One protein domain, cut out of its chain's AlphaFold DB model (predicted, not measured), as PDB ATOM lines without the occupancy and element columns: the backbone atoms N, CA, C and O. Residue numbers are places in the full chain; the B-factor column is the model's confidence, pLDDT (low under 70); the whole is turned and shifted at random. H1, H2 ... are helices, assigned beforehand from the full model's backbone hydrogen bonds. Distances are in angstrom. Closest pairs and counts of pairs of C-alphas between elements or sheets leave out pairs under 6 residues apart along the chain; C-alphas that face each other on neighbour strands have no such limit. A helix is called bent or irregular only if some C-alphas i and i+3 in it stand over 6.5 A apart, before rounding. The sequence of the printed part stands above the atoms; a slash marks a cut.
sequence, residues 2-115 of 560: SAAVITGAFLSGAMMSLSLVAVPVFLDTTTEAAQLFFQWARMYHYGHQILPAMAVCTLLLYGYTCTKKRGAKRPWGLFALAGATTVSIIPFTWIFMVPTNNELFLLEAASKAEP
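This is residues 2 to 115 of the 560 residues of the protein "Toxin biosynthesis regulatory protein" of Lasallia pustulata (UniProt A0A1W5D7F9). A long, loose rod of helices is built on H2, bent but running most of its length, with H1 folded back along one side and H3 and H4, in succession, along another. H4 has a sharp corner where it stands free, at residues 94 to 100. H1, H2b and H3 make an up-and-down bundle, each running against the one before. The 114 printed residues have four named helices, H1 to H4 in chain order, and no named strand: all helix, loose, radius of gyration of the C-alphas 18.2 A, spans 65 by 24 by 18 A.

Find C-alpha 33 at (41.555, 88.082, 86.144), where H2, residues 33 to 71, begins. By hydrogen bonds it was assigned as one helix, but it is bent, C-alphas 49 and 52 being 7.0 A apart: H2a, residues 33 to 49, spans 24.7 A and H2b, residues 52 to 71, 28.6 A. H1, residues 2 to 29, spans 38.2 A and is only just irregular, C-alphas 20 and 23 being 6.7 A apart. H3 is residues 77 to 87, 15.7 A. H4, residues 89 to 112, likewise assigned as one helix, is bent, C-alphas 96 and 99 being 6.7 A apart: H4a, residues 89 to 96, spans 10.2 A and H4b, residues 99 to 112, 20.2 A, to C-alpha 112 at (44.766, 95.805, 78.771).

Start at the hub, H2, its arms at a shallow tilt of 34 degrees, only just short of steep. H2b and H3, a helical hairpin, touch, closest at C-alphas 59 and 83, 4.7 A. H1 touches H2b with residues 3 to 11 alone, closest at C-alphas 4 and 61, 5.4 A. H2a, with residues 34 to 41 alone, touches H4b at a steep tilt of 53 degrees, closest at C-alphas 37 and 108, 5.0 A. H4a touches no helix. O i to N i+4 pairs are within hydrogen-bond range throughout H2a, H2b, H3, H4a and H4b, and in 22 of 24 in H1.

The C-alphas farthest apart, of Lys 73 and Pro 115, are 65.5 A apart. The printed part has no cut, and its three links are tight. Look for pLDDT under 70 at residues 31 to 32 and 110 to 115.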
ATOM      1  N   SER A   2       9.250 111.742 102.901       75.75
ATOM      2  CA  SER A   2       9.208 110.455 102.183       75.75
ATOM      3  C   SER A   2      10.235 110.352 101.048       75.75
ATOM      4  O   SER A   2      10.986 109.390 101.010       75.75
ATOM      5  N   ALA A   3      10.376 111.386 100.210       77.88
ATOM      6  CA  ALA A   3      11.373 111.400  99.132       77.88
ATOM      7  C   ALA A   3      12.836 111.293  99.621       77.88
ATOM      8  O   ALA A   3      13.638 110.610  98.993       77.88
ATOM      9  N   ALA A   4      13.180 111.916 100.757       79.56
ATOM     10  CA  ALA A   4      14.532 111.852 101.334       79.56
ATOM     11  C   ALA A   4      14.854 110.446 101.867       79.56
ATOM     12  O   ALA A   4      15.946 109.928 101.670       79.56
ATOM     13  N   VAL A   5      13.869 109.807 102.504       81.00
ATOM     14  CA  VAL A   5      14.012 108.440 103.022       81.00
ATOM     15  C   VAL A   5      14.110 107.432 101.879       81.00
ATOM     16  O   VAL A   5      14.950 106.544 101.933       81.00
ATOM     17  N   ILE A   6      13.304 107.589 100.824       82.81
ATOM     18  CA  ILE A   6      13.337 106.711  99.645       82.81
ATOM     19  C   ILE A   6      14.692 106.800  98.936       82.81
ATOM     20  O   ILE A   6      15.287 105.774  98.626       82.81
ATOM     21  N   THR A   7      15.203 108.013  98.714       80.06
ATOM     22  CA  THR A   7      16.497 108.217  98.038       80.06
ATOM     23  C   THR A   7      17.672 107.688  98.867       80.06
ATOM     24  O   THR A   7      18.526 106.991  98.320       80.06
ATOM     25  N   GLY A   8      17.670 107.899 100.188       79.12
ATOM     26  CA  GLY A   8      18.680 107.324 101.087       79.12
ATOM     27  C   GLY A   8      18.625 105.791 101.190       79.12
ATOM     28  O   GLY A   8      19.666 105.130 101.173       79.12
ATOM     29  N   ALA A   9      17.420 105.211 101.243       82.12
ATOM     30  CA  ALA A   9      17.227 103.760 101.262       82.12
ATOM     31  C   ALA A   9      17.655 103.113  99.939       82.12
ATOM     32  O   ALA A   9      18.310 102.074  99.952       82.12
ATOM     33  N   PHE A  10      17.353 103.753  98.806       83.69
ATOM     34  CA  PHE A  10      17.802 103.303  97.492       83.69
ATOM     35  C   PHE A  10      19.332 103.293  97.391       83.69
ATOM     36  O   PHE A  10      19.905 102.297  96.959       83.69
ATOM     37  N   LEU A  11      20.000 104.360  97.847       79.00
ATOM     38  CA  LEU A  11      21.463 104.453  97.816       79.00
ATOM     39  C   LEU A  11      22.117 103.343  98.652       79.00
ATOM     40  O   LEU A  11      23.045 102.679  98.193       79.00
ATOM     41  N   SER A  12      21.589 103.101  99.852       81.19
ATOM     42  CA  SER A  12      22.076 102.039 100.741       81.19
ATOM     43  C   SER A  12      21.807 100.647 100.160       81.19
ATOM     44  O   SER A  12      22.683  99.787 100.182       81.19
ATOM     45  N   GLY A  13      20.620 100.437  99.582       82.12
ATOM     46  CA  GLY A  13      20.242  99.183  98.932       82.12
ATOM     47  C   GLY A  13      21.104  98.864  97.710       82.12
ATOM     48  O   GLY A  13      21.526  97.723  97.549       82.12
ATOM     49  N   ALA A  14      21.435  99.868  96.893       81.25
ATOM     50  CA  ALA A  14      22.338  99.703  95.757       81.25
ATOM     51  C   ALA A  14      23.739  99.260  96.211       81.25
ATOM     52  O   ALA A  14      24.267  98.283  95.685       81.25
ATOM     53  N   MET A  15      24.307  99.913  97.233       78.06
ATOM     54  CA  MET A  15      25.625  99.552  97.781       78.06
ATOM     55  C   MET A  15      25.641  98.150  98.400       78.06
ATOM     56  O   MET A  15      26.599  97.393  98.224       78.06
ATOM     57  N   MET A  16      24.567  97.783  99.101       81.19
ATOM     58  CA  MET A  16      24.443  96.463  99.711       81.19
ATOM     59  C   MET A  16      24.273  95.366  98.653       81.19
ATOM     60  O   MET A  16      24.903  94.322  98.765       81.19
ATOM     61  N   SER A  17      23.498  95.620  97.595       82.00
ATOM     62  CA  SER A  17      23.340  94.698  96.461       82.00
ATOM     63  C   SER A  17      24.661  94.474  95.716       82.00
ATOM     64  O   SER A  17      25.038  93.336  95.438       82.00
ATOM     65  N   LEU A  18      25.420  95.548  95.474       80.81
ATOM     66  CA  LEU A  18      26.761  95.466  94.889       80.81
ATOM     67  C   LEU A  18      27.682  94.567  95.724       80.81
ATOM     68  O   LEU A  18      28.323  93.668  95.185       80.81
ATOM     69  N   SER A  19      27.705  94.776  97.041       80.69
ATOM     70  CA  SER A  19      28.637  94.085  97.939       80.69
ATOM     71  C   SER A  19      28.242  92.634  98.228       80.69
ATOM     72  O   SER A  19      29.109  91.772  98.299       80.69
ATOM     73  N   LEU A  20      26.946  92.356  98.412       79.81
ATOM     74  CA  LEU A  20      26.460  91.034  98.821       79.81
ATOM     75  C   LEU A  20      26.115  90.115  97.651       79.81
ATOM     76  O   LEU A  20      26.038  88.907  97.850       79.81
ATOM     77  N   VAL A  21      25.865  90.666  96.461       82.62
ATOM     78  CA  VAL A  21      25.401  89.882  95.310       82.62
ATOM     79  C   VAL A  21      26.349  90.033  94.131       82.62
ATOM     80  O   VAL A  21      26.900  89.040  93.672       82.62
ATOM     81  N   ALA A  22      26.579  91.258  93.648       79.38
ATOM     82  CA  ALA A  22      27.334  91.448  92.408       79.38
ATOM     83  C   ALA A  22      28.806  91.023  92.535       79.38
ATOM     84  O   ALA A  22      29.301  90.294  91.681       79.38
ATOM     85  N   VAL A  23      29.494  91.437  93.608       78.31
ATOM     86  CA  VAL A  23      30.912  91.096  93.815       78.31
ATOM     87  C   VAL A  23      31.132  89.580  93.951       78.31
ATOM     88  O   VAL A  23      31.964  89.069  93.205       78.31
ATOM     89  N   PRO A  24      30.392  88.834  94.801       80.69
ATOM     90  CA  PRO A  24      30.510  87.376  94.849       80.69
ATOM     91  C   PRO A  24      30.238  86.705  93.502       80.69
ATOM     92  O   PRO A  24      31.016  85.861  93.081       80.69
ATOM     93  N   VAL A  25      29.196  87.133  92.778       80.31
ATOM     94  CA  VAL A  25      28.882  86.572  91.455       80.31
ATOM     95  C   VAL A  25      30.033  86.782  90.475       80.31
ATOM     96  O   VAL A  25      30.379  85.848  89.758       80.31
ATOM     97  N   PHE A  26      30.655  87.964  90.437       77.50
ATOM     98  CA  PHE A  26      31.809  88.186  89.564       77.50
ATOM     99  C   PHE A  26      32.988  87.293  89.945       77.50
ATOM    100  O   PHE A  26      33.580  86.686  89.058       77.50
ATOM    101  N   LEU A  27      33.287  87.163  91.239       75.44
ATOM    102  CA  LEU A  27      34.378  86.311  91.717       75.44
ATOM    103  C   LEU A  27      34.138  84.819  91.437       75.44
ATOM    104  O   LEU A  27      35.090  84.117  91.113       75.44
ATOM    105  N   ASP A  28      32.890  84.353  91.514       78.00
ATOM    106  CA  ASP A  28      32.547  82.943  91.295       78.00
ATOM    107  C   ASP A  28      32.409  82.579  89.808       78.00
ATOM    108  O   ASP A  28      32.641  81.431  89.428       78.00
ATOM    109  N   THR A  29      31.995  83.524  88.954       71.38
ATOM    110  CA  THR A  29      31.672  83.237  87.539       71.38
ATOM    111  C   THR A  29      32.764  83.620  86.547       71.38
ATOM    112  O   THR A  29      32.797  83.062  85.450       71.38
ATOM    113  N   THR A  30      33.658  84.544  86.898       72.38
ATOM    114  CA  THR A  30      34.694  85.020  85.978       72.38
ATOM    115  C   THR A  30      35.992  84.240  86.179       72.38
ATOM    116  O   THR A  30      36.629  84.322  87.224       72.38
ATOM    117  N   THR A  31      36.416  83.505  85.150       67.94
ATOM    118  CA  THR A  31      37.624  82.661  85.186       67.94
ATOM    119  C   THR A  31      38.916  83.417  84.874       67.94
ATOM    120  O   THR A  31      39.999  82.919  85.169       67.94
ATOM    121  N   GLU A  32      38.823  84.611  84.283       69.81
ATOM    122  CA  GLU A  32      39.973  85.420  83.870       69.81
ATOM    123  C   GLU A  32      40.108  86.698  84.707       69.81
ATOM    124  O   GLU A  32      39.197  87.528  84.774       69.81
ATOM    125  N   ALA A  33      41.287  86.913  85.301       70.25
ATOM    126  CA  ALA A  33      41.555  88.082  86.144       70.25
ATOM    127  C   ALA A  33      41.416  89.417  85.383       70.25
ATOM    128  O   ALA A  33      40.888  90.387  85.921       70.25
ATOM    129  N   ALA A  34      41.813  89.459  84.106       71.06
ATOM    130  CA  ALA A  34      41.666  90.643  83.256       71.06
ATOM    131  C   ALA A  34      40.194  91.067  83.095       71.06
ATOM    132  O   ALA A  34      39.850  92.251  83.164       71.06
ATOM    133  N   GLN A  35      39.302  90.086  82.947       73.00
ATOM    134  CA  GLN A  35      37.871  90.329  82.815       73.00
ATOM    135  C   GLN A  35      37.264  90.855  84.127       73.00
ATOM    136  O   GLN A  35      36.401  91.735  84.075       73.00
ATOM    137  N   LEU A  36      37.756  90.403  85.288       76.69
ATOM    138  CA  LEU A  36      37.357  90.927  86.601       76.69
ATOM    139  C   LEU A  36      37.711  92.409  86.763       76.69
ATOM    140  O   LEU A  36      36.857  93.203  87.168       76.69
ATOM    141  N   PHE A  37      38.937  92.809  86.407       78.38
ATOM    142  CA  PHE A  37      39.354  94.212  86.497       78.38
ATOM    143  C   PHE A  37      38.547  95.108  85.552       78.38
ATOM    144  O   PHE A  37      38.108  96.188  85.950       78.38
ATOM    145  N   PHE A  38      38.260  94.637  84.335       77.50
ATOM    146  CA  PHE A  38      37.428  95.376  83.385       77.50
ATOM    147  C   PHE A  38      35.978  95.535  83.873       77.50
ATOM    148  O   PHE A  38      35.417  96.633  83.826       77.50
ATOM    149  N   GLN A  39      35.362  94.461  84.376       80.44
ATOM    150  CA  GLN A  39      34.009  94.502  84.943       80.44
ATOM    151  C   GLN A  39      33.936  95.454  86.140       80.44
ATOM    152  O   GLN A  39      33.018  96.278  86.221       80.44
ATOM    153  N   TRP A  40      34.932  95.399  87.026       84.56
ATOM    154  CA  TRP A  40      35.032  96.300  88.167       84.56
ATOM    155  C   TRP A  40      35.171  97.767  87.737       84.56
ATOM    156  O   TRP A  40      34.418  98.617  88.213       84.56
ATOM    157  N   ALA A  41      36.061  98.078  86.792       80.88
ATOM    158  CA  ALA A  41      36.290  99.449  86.340       80.88
ATOM    159  C   ALA A  41      35.054 100.059  85.664       80.88
ATOM    160  O   ALA A  41      34.702 101.220  85.903       80.88
ATOM    161  N   ARG A  42      34.329  99.264  84.864       82.94
ATOM    162  CA  ARG A  42      33.041  99.676  84.283       82.94
ATOM    163  C   ARG A  42      31.992  99.916  85.364       82.94
ATOM    164  O   ARG A  42      31.283 100.919  85.304       82.94
ATOM    165  N   MET A  43      31.912  99.046  86.365       81.62
ATOM    166  CA  MET A  43      31.000  99.205  87.498       81.62
ATOM    167  C   MET A  43      31.307 100.475  88.306       81.62
ATOM    168  O   MET A  43      30.388 101.243  88.607       81.62
ATOM    169  N   TYR A  44      32.585 100.756  88.582       83.00
ATOM    170  CA  TYR A  44      33.009 101.997  89.232       83.00
ATOM    171  C   TYR A  44      32.628 103.228  88.404       83.00
ATOM    172  O   TYR A  44      32.098 104.191  88.953       83.00
ATOM    173  N   HIS A  45      32.842 103.199  87.084       80.62
ATOM    174  CA  HIS A  45      32.509 104.313  86.191       80.62
ATOM    175  C   HIS A  45      31.027 104.708  86.281       80.62
ATOM    176  O   HIS A  45      30.712 105.884  86.478       80.62
ATOM    177  N   TYR A  46      30.117 103.732  86.209       79.50
ATOM    178  CA  TYR A  46      28.681 103.994  86.337       79.50
ATOM    179  C   TYR A  46      28.291 104.426  87.756       79.50
ATOM    180  O   TYR A  46      27.500 105.357  87.930       79.50
ATOM    181  N   GLY A  47      28.872 103.794  88.781       79.88
ATOM    182  CA  GLY A  47      28.623 104.149  90.176       79.88
ATOM    183  C   GLY A  47      29.050 105.583  90.501       79.88
ATOM    184  O   GLY A  47      28.278 106.343  91.082       79.88
ATOM    185  N   HIS A  48      30.245 105.984  90.069       78.00
ATOM    186  CA  HIS A  48      30.795 107.317  90.307       78.00
ATOM    187  C   HIS A  48      30.024 108.424  89.568       78.00
ATOM    188  O   HIS A  48      29.919 109.535  90.082       78.00
ATOM    189  N   GLN A  49      29.436 108.135  88.404       77.81
ATOM    190  CA  GLN A  49      28.605 109.106  87.682       77.81
ATOM    191  C   GLN A  49      27.254 109.365  88.362       77.81
ATOM    192  O   GLN A  49      26.761 110.492  88.339       77.81
ATOM    193  N   ILE A  50      26.644 108.338  88.962       77.94
ATOM    194  CA  ILE A  50      25.246 108.402  89.419       77.94
ATOM    195  C   ILE A  50      25.143 108.633  90.936       77.94
ATOM    196  O   ILE A  50      24.351 109.458  91.401       77.94
ATOM    197  N   LEU A  51      25.930 107.910  91.733       77.06
ATOM    198  CA  LEU A  51      25.727 107.801  93.184       77.06
ATOM    199  C   LEU A  51      26.086 109.086  93.960       77.06
ATOM    200  O   LEU A  51      25.315 109.450  94.853       77.06
ATOM    201  N   PRO A  52      27.156 109.841  93.628       79.75
ATOM    202  CA  PRO A  52      27.450 111.114  94.291       79.75
ATOM    203  C   PRO A  52      26.363 112.173  94.073       79.75
ATOM    204  O   PRO A  52      25.968 112.857  95.018       79.75
ATOM    205  N   ALA A  53      25.818 112.274  92.856       81.12
ATOM    206  CA  ALA A  53      24.727 113.200  92.553       81.12
ATOM    207  C   ALA A  53      23.467 112.869  93.374       81.12
ATOM    208  O   ALA A  53      22.833 113.758  93.948       81.12
ATOM    209  N   MET A  54      23.149 111.578  93.510       81.06
ATOM    210  CA  MET A  54      22.047 111.102  94.350       81.06
ATOM    211  C   MET A  54      22.289 111.371  95.842       81.06
ATOM    212  O   MET A  54      21.360 111.782  96.541       81.06
ATOM    213  N   ALA A  55      23.519 111.209  96.338       82.75
ATOM    214  CA  ALA A  55      23.878 111.520  97.724       82.75
ATOM    215  C   ALA A  55      23.727 113.021  98.037       82.75
ATOM    216  O   ALA A  55      23.145 113.381  99.063       82.75
ATOM    217  N   VAL A  56      24.162 113.903  97.125       84.31
ATOM    218  CA  VAL A  56      23.976 115.361  97.251       84.31
ATOM    219  C   VAL A  56      22.492 115.730  97.217       84.31
ATOM    220  O   VAL A  56      22.031 116.492  98.065       84.31
ATOM    221  N   CYS A  57      21.712 115.152  96.301       85.12
ATOM    222  CA  CYS A  57      20.263 115.367  96.252       85.12
ATOM    223  C   CYS A  57      19.585 114.937  97.566       85.12
ATOM    224  O   CYS A  57      18.791 115.681  98.145       85.12
ATOM    225  N   THR A  58      19.966 113.775  98.099       86.19
ATOM    226  CA  THR A  58      19.454 113.246  99.371       86.19
ATOM    227  C   THR A  58      19.808 114.165 100.545       86.19
ATOM    228  O   THR A  58      18.943 114.471 101.370       86.19
ATOM    229  N   LEU A  59      21.040 114.688 100.589       87.12
ATOM    230  CA  LEU A  59      21.459 115.691 101.570       87.12
ATOM    231  C   LEU A  59      20.599 116.955 101.485       87.12
ATOM    232  O   LEU A  59      20.122 117.430 102.515       87.12
ATOM    233  N   LEU A  60      20.384 117.497 100.284       88.12
ATOM    234  CA  LEU A  60      19.577 118.704 100.086       88.12
ATOM    235  C   LEU A  60      18.128 118.486 100.537       88.12
ATOM    236  O   LEU A  60      17.548 119.349 101.199       88.12
ATOM    237  N   LEU A  61      17.559 117.308 100.263       89.00
ATOM    238  CA  LEU A  61      16.223 116.936 100.724       89.00
ATOM    239  C   LEU A  61      16.155 116.823 102.255       89.00
ATOM    240  O   LEU A  61      15.207 117.332 102.863       89.00
ATOM    241  N   TYR A  62      17.154 116.210 102.900       89.00
ATOM    242  CA  TYR A  62      17.236 116.172 104.363       89.00
ATOM    243  C   TYR A  62      17.432 117.570 104.960       89.00
ATOM    244  O   TYR A  62      16.719 117.928 105.903       89.00
ATOM    245  N   GLY A  63      18.288 118.398 104.360       86.94
ATOM    246  CA  GLY A  63      18.507 119.797 104.726       86.94
ATOM    247  C   GLY A  63      17.223 120.623 104.657       86.94
ATOM    248  O   GLY A  63      16.860 121.277 105.635       86.94
ATOM    249  N   TYR A  64      16.460 120.507 103.568       88.88
ATOM    250  CA  TYR A  64      15.151 121.151 103.426       88.88
ATOM    251  C   TYR A  64      14.145 120.676 104.489       88.88
ATOM    252  O   TYR A  64      13.412 121.471 105.082       88.88
ATOM    253  N   THR A  65      14.100 119.372 104.787       86.69
ATOM    254  CA  THR A  65      13.211 118.877 105.854       86.69
ATOM    255  C   THR A  65      13.631 119.360 107.242       86.69
ATOM    256  O   THR A  65      12.764 119.609 108.084       86.69
ATOM    257  N   CYS A  66      14.933 119.535 107.465       87.94
ATOM    258  CA  CYS A  66      15.501 120.056 108.698       87.94
ATOM    259  C   CYS A  66      15.113 121.525 108.906       87.94
ATOM    260  O   CYS A  66      14.545 121.860 109.948       87.94
ATOM    261  N   THR A  67      15.304 122.386 107.899       88.25
ATOM    262  CA  THR A  67      14.932 123.810 107.975       88.25
ATOM    263  C   THR A  67      13.428 123.989 108.186       88.25
ATOM    264  O   THR A  67      13.017 124.744 109.071       88.25
ATOM    265  N   LYS A  68      12.594 123.214 107.475       89.12
ATOM    266  CA  LYS A  68      11.132 123.231 107.641       89.12
ATOM    267  C   LYS A  68      10.683 122.783 109.039       89.12
ATOM    268  O   LYS A  68       9.805 123.408 109.629       89.12
ATOM    269  N   LYS A  69      11.274 121.719 109.602       86.06
ATOM    270  CA  LYS A  69      10.936 121.247 110.962       86.06
ATOM    271  C   LYS A  69      11.457 122.175 112.058       86.06
ATOM    272  O   LYS A  69      10.749 122.373 113.046       86.06
ATOM    273  N   ARG A  70      12.634 122.779 111.866       86.94
ATOM    274  CA  ARG A  70      13.200 123.785 112.774       86.94
ATOM    275  C   ARG A  70      12.317 125.033 112.842       86.94
ATOM    276  O   ARG A  70      12.014 125.482 113.942       86.94
ATOM    277  N   GLY A  71      11.826 125.521 111.698       86.00
ATOM    278  CA  GLY A  71      10.861 126.630 111.641       86.00
ATOM    279  C   GLY A  71       9.535 126.324 112.351       86.00
ATOM    280  O   GLY A  71       8.956 127.198 112.984       86.00
ATOM    281  N   ALA A  72       9.099 125.060 112.340       87.06
ATOM    282  CA  ALA A  72       7.903 124.593 113.043       87.06
ATOM    283  C   ALA A  72       8.138 124.193 114.521       87.06
ATOM    284  O   ALA A  72       7.259 123.572 115.117       87.06
ATOM    285  N   LYS A  73       9.317 124.486 115.103       85.44
ATOM    286  CA  LYS A  73       9.730 124.101 116.475       85.44
ATOM    287  C   LYS A  73       9.584 122.596 116.789       85.44
ATOM    288  O   LYS A  73       9.365 122.209 117.932       85.44
ATOM    289  N   ARG A  74       9.711 121.730 115.776       86.50
ATOM    290  CA  ARG A  74       9.653 120.259 115.909       86.50
ATOM    291  C   ARG A  74      11.059 119.652 115.981       86.50
ATOM    292  O   ARG A  74      11.990 120.260 115.456       86.50
ATOM    293  N   PRO A  75      11.237 118.441 116.548       84.75
ATOM    294  CA  PRO A  75      12.543 117.783 116.588       84.75
ATOM    295  C   PRO A  75      13.081 117.546 115.169       84.75
ATOM    296  O   PRO A  75      12.430 116.917 114.327       84.75
ATOM    297  N   TRP A  76      14.273 118.083 114.908       86.56
ATOM    298  CA  TRP A  76      14.921 118.098 113.590       86.56
ATOM    299  C   TRP A  76      16.305 117.432 113.583       86.56
ATOM    300  O   TRP A  76      16.793 117.079 112.511       86.56
ATOM    301  N   GLY A  77      16.907 117.201 114.758       84.50
ATOM    302  CA  GLY A  77      18.273 116.678 114.897       84.50
ATOM    303  C   GLY A  77      18.513 115.353 114.170       84.50
ATOM    304  O   GLY A  77      19.538 115.197 113.517       84.50
ATOM    305  N   LEU A  78      17.530 114.445 114.171       84.62
ATOM    306  CA  LEU A  78      17.632 113.155 113.475       84.62
ATOM    307  C   LEU A  78      17.801 113.308 111.948       84.62
ATOM    308  O   LEU A  78      18.506 112.526 111.323       84.62
ATOM    309  N   PHE A  79      17.183 114.327 111.340       85.75
ATOM    310  CA  PHE A  79      17.286 114.585 109.895       85.75
ATOM    311  C   PHE A  79      18.610 115.254 109.535       85.75
ATOM    312  O   PHE A  79      19.170 114.969 108.481       85.75
ATOM    313  N   ALA A  80      19.117 116.119 110.418       85.00
ATOM    314  CA  ALA A  80      20.454 116.683 110.276       85.00
ATOM    315  C   ALA A  80      21.519 115.582 110.359       85.00
ATOM    316  O   ALA A  80      22.410 115.535 109.513       85.00
ATOM    317  N   LEU A  81      21.373 114.657 111.315       86.62
ATOM    318  CA  LEU A  81      22.251 113.498 111.449       86.62
ATOM    319  C   LEU A  81      22.192 112.599 110.205       86.62
ATOM    320  O   LEU A  81      23.237 112.295 109.646       86.62
ATOM    321  N   ALA A  82      20.992 112.255 109.719       84.62
ATOM    322  CA  ALA A  82      20.813 111.439 108.511       84.62
ATOM    323  C   ALA A  82      21.419 112.081 107.247       84.62
ATOM    324  O   ALA A  82      22.025 111.400 106.417       84.62
ATOM    325  N   GLY A  83      21.289 113.404 107.097       83.56
ATOM    326  CA  GLY A  83      21.954 114.136 106.019       83.56
ATOM    327  C   GLY A  83      23.479 114.060 106.139       83.56
ATOM    328  O   GLY A  83      24.153 113.718 105.170       83.56
ATOM    329  N   ALA A  84      24.022 114.300 107.338       83.62
ATOM    330  CA  ALA A  84      25.462 114.241 107.588       83.62
ATOM    331  C   ALA A  84      26.048 112.840 107.336       83.62
ATOM    332  O   ALA A  84      27.074 112.713 106.668       83.62
ATOM    333  N   THR A  85      25.375 111.776 107.786       83.44
ATOM    334  CA  THR A  85      25.807 110.396 107.525       83.44
ATOM    335  C   THR A  85      25.761 110.052 106.037       83.44
ATOM    336  O   THR A  85      26.639 109.342 105.560       83.44
ATOM    337  N   THR A  86      24.813 110.601 105.270       82.75
ATOM    338  CA  THR A  86      24.731 110.365 103.815       82.75
ATOM    339  C   THR A  86      25.951 110.923 103.071       82.75
ATOM    340  O   THR A  86      26.430 110.312 102.121       82.75
ATOM    341  N   VAL A  87      26.495 112.060 103.517       79.44
ATOM    342  CA  VAL A  87      27.673 112.705 102.901       79.44
ATOM    343  C   VAL A  87      28.988 112.129 103.416       79.44
ATOM    344  O   VAL A  87      30.000 112.237 102.729       79.44
ATOM    345  N   SER A  88      28.984 111.461 104.576       78.12
ATOM    346  CA  SER A  88      30.173 110.803 105.140       78.12
ATOM    347  C   SER A  88      30.803 109.757 104.208       78.12
ATOM    348  O   SER A  88      31.987 109.446 104.334       78.12
ATOM    349  N   ILE A  89      30.057 109.294 103.199       74.50
ATOM    350  CA  ILE A  89      30.583 108.437 102.140       74.50
ATOM    351  C   ILE A  89      31.696 109.110 101.318       74.50
ATOM    352  O   ILE A  89      32.597 108.423 100.848       74.50
ATOM    353  N   ILE A  90      31.689 110.440 101.169       75.75
ATOM    354  CA  ILE A  90      32.707 111.180 100.405       75.75
ATOM    355  C   ILE A  90      34.083 111.100 101.089       75.75
ATOM    356  O   ILE A  90      35.014 110.599 100.453       75.75
ATOM    357  N   PRO A  91      34.250 111.515 102.366       78.31
ATOM    358  CA  PRO A  91      35.530 111.371 103.052       78.31
ATOM    359  C   PRO A  91      35.925 109.903 103.238       78.31
ATOM    360  O   PRO A  91      37.105 109.589 103.115       78.31
ATOM    361  N   PHE A  92      34.969 108.987 103.446       80.00
ATOM    362  CA  PHE A  92      35.263 107.550 103.469       80.00
ATOM    363  C   PHE A  92      35.887 107.075 102.148       80.00
ATOM    364  O   PHE A  92      36.911 106.394 102.152       80.00
ATOM    365  N   THR A  93      35.317 107.489 101.013       77.81
ATOM    366  CA  THR A  93      35.827 107.124  99.686       77.81
ATOM    367  C   THR A  93      37.236 107.674  99.475       77.81
ATOM    368  O   THR A  93      38.112 106.944  99.025       77.81
ATOM    369  N   TRP A  94      37.481 108.933  99.839       77.88
ATOM    370  CA  TRP A  94      38.794 109.561  99.674       77.88
ATOM    371  C   TRP A  94      39.883 108.934 100.544       77.88
ATOM    372  O   TRP A  94      40.993 108.728 100.066       77.88
ATOM    373  N   ILE A  95      39.575 108.626 101.803       77.62
ATOM    374  CA  ILE A  95      40.571 108.121 102.754       77.62
ATOM    375  C   ILE A  95      40.855 106.636 102.521       77.62
ATOM    376  O   ILE A  95      42.013 106.229 102.526       77.62
ATOM    377  N   PHE A  96      39.814 105.825 102.319       77.56
ATOM    378  CA  PHE A  96      39.951 104.366 102.332       77.56
ATOM    379  C   PHE A  96      39.856 103.727 100.950       77.56
ATOM    380  O   PHE A  96      40.520 102.727 100.703       77.56
ATOM    381  N   MET A  97      39.050 104.285 100.042       79.81
ATOM    382  CA  MET A  97      38.817 103.656  98.739       79.81
ATOM    383  C   MET A  97      39.750 104.171  97.646       79.81
ATOM    384  O   MET A  97      40.084 103.398  96.763       79.81
ATOM    385  N   VAL A  98      40.204 105.432  97.677       80.81
ATOM    386  CA  VAL A  98      41.072 105.987  96.617       80.81
ATOM    387  C   VAL A  98      42.361 105.180  96.402       80.81
ATOM    388  O   VAL A  98      42.632 104.877  95.242       80.81
ATOM    389  N   PRO A  99      43.128 104.768  97.435       79.81
ATOM    390  CA  PRO A  99      44.324 103.947  97.218       79.81
ATOM    391  C   PRO A  99      43.995 102.620  96.524       79.81
ATOM    392  O   PRO A  99      44.614 102.272  95.524       79.81
ATOM    393  N   THR A 100      42.957 101.932  97.003       78.19
ATOM    394  CA  THR A 100      42.486 100.658  96.448       78.19
ATOM    395  C   THR A 100      41.970 100.811  95.018       78.19
ATOM    396  O   THR A 100      42.281  99.999  94.154       78.19
ATOM    397  N   ASN A 101      41.207 101.868  94.738       81.31
ATOM    398  CA  ASN A 101      40.662 102.132  93.410       81.31
ATOM    399  C   ASN A 101      41.775 102.477  92.418       81.31
ATOM    400  O   ASN A 101      41.732 102.011  91.286       81.31
ATOM    401  N   ASN A 102      42.771 103.267  92.835       83.56
ATOM    402  CA  ASN A 102      43.926 103.589  92.000       83.56
ATOM    403  C   ASN A 102      44.707 102.322  91.636       83.56
ATOM    404  O   ASN A 102      45.052 102.151  90.470       83.56
ATOM    405  N   GLU A 103      44.913 101.416  92.594       79.62
ATOM    406  CA  GLU A 103      45.558 100.125  92.341       79.62
ATOM    407  C   GLU A 103      44.749  99.268  91.357       79.62
ATOM    408  O   GLU A 103      45.291  98.744  90.389       79.62
ATOM    409  N   LEU A 104      43.427  99.185  91.527       75.44
ATOM    410  CA  LEU A 104      42.561  98.429  90.617       75.44
ATOM    411  C   LEU A 104      42.515  99.027  89.200       75.44
ATOM    412  O   LEU A 104      42.439  98.276  88.230       75.44
ATOM    413  N   PHE A 105      42.619 100.353  89.053       81.06
ATOM    414  CA  PHE A 105      42.774 100.993  87.741       81.06
ATOM    415  C   PHE A 105      44.143 100.733  87.106       81.06
ATOM    416  O   PHE A 105      44.216 100.568  85.888       81.06
ATOM    417  N   LEU A 106      45.215 100.666  87.905       77.56
ATOM    418  CA  LEU A 106      46.533 100.250  87.417       77.56
ATOM    419  C   LEU A 106      46.501  98.801  86.929       77.56
ATOM    420  O   LEU A 106      46.994  98.526  85.839       77.56
ATOM    421  N   LEU A 107      45.858  97.900  87.675       73.81
ATOM    422  CA  LEU A 107      45.689  96.497  87.294       73.81
ATOM    423  C   LEU A 107      44.798  96.329  86.052       73.81
ATOM    424  O   LEU A 107      45.098  95.503  85.194       73.81
ATOM    425  N   GLU A 108      43.750  97.144  85.885       75.75
ATOM    426  CA  GLU A 108      42.950  97.158  84.652       75.75
ATOM    427  C   GLU A 108      43.786  97.632  83.450       75.75
ATOM    428  O   GLU A 108      43.769  97.002  82.391       75.75
ATOM    429  N   ALA A 109      44.540  98.724  83.602       72.25
ATOM    430  CA  ALA A 109      45.428  99.233  82.558       72.25
ATOM    431  C   ALA A 109      46.529  98.221  82.205       72.25
ATOM    432  O   ALA A 109      46.821  98.027  81.026       72.25
ATOM    433  N   ALA A 110      47.071  97.530  83.210       66.06
ATOM    434  CA  ALA A 110      48.027  96.448  83.042       66.06
ATOM    435  C   ALA A 110      47.420  95.266  82.276       66.06
ATOM    436  O   ALA A 110      47.972  94.837  81.267       66.06
ATOM    437  N   SER A 111      46.210  94.845  82.654       63.44
ATOM    438  CA  SER A 111      45.480  93.763  81.985       63.44
ATOM    439  C   SER A 111      45.102  94.074  80.530       63.44
ATOM    440  O   SER A 111      44.972  93.167  79.718       63.44
ATOM    441  N   LYS A 112      44.960  95.358  80.165       63.28
ATOM    442  CA  LYS A 112      44.766  95.805  78.771       63.28
ATOM    443  C   LYS A 112      46.068  95.838  77.971       63.28
ATOM    444  O   LYS A 112      46.027  95.769  76.746       63.28
ATOM    445  N   ALA A 113      47.202  95.975  78.653       61.12
ATOM    446  CA  ALA A 113      48.535  95.947  78.065       61.12
ATOM    447  C   ALA A 113      49.118  94.519  77.974       61.12
ATOM    448  O   ALA A 113      50.226  94.339  77.467       61.12
ATOM    449  N   GLU A 114      48.387  93.493  78.422       56.34
ATOM    450  CA  GLU A 114      48.903  92.135  78.572       56.34
ATOM    451  C   GLU A 114      47.975  91.079  78.010       56.34
ATOM    452  O   GLU A 114      46.818  90.969  78.395       56.34
ATOM    453  N   PRO A 115      48.522  90.240  77.129       47.97
ATOM    454  CA  PRO A 115      49.251  89.108  77.706       47.97
ATOM    455  C   PRO A 115      50.780  89.167  77.594       47.97
ATOM    456  O   PRO A 115      51.427  88.241  78.051       47.97
TER     457      PRO A 115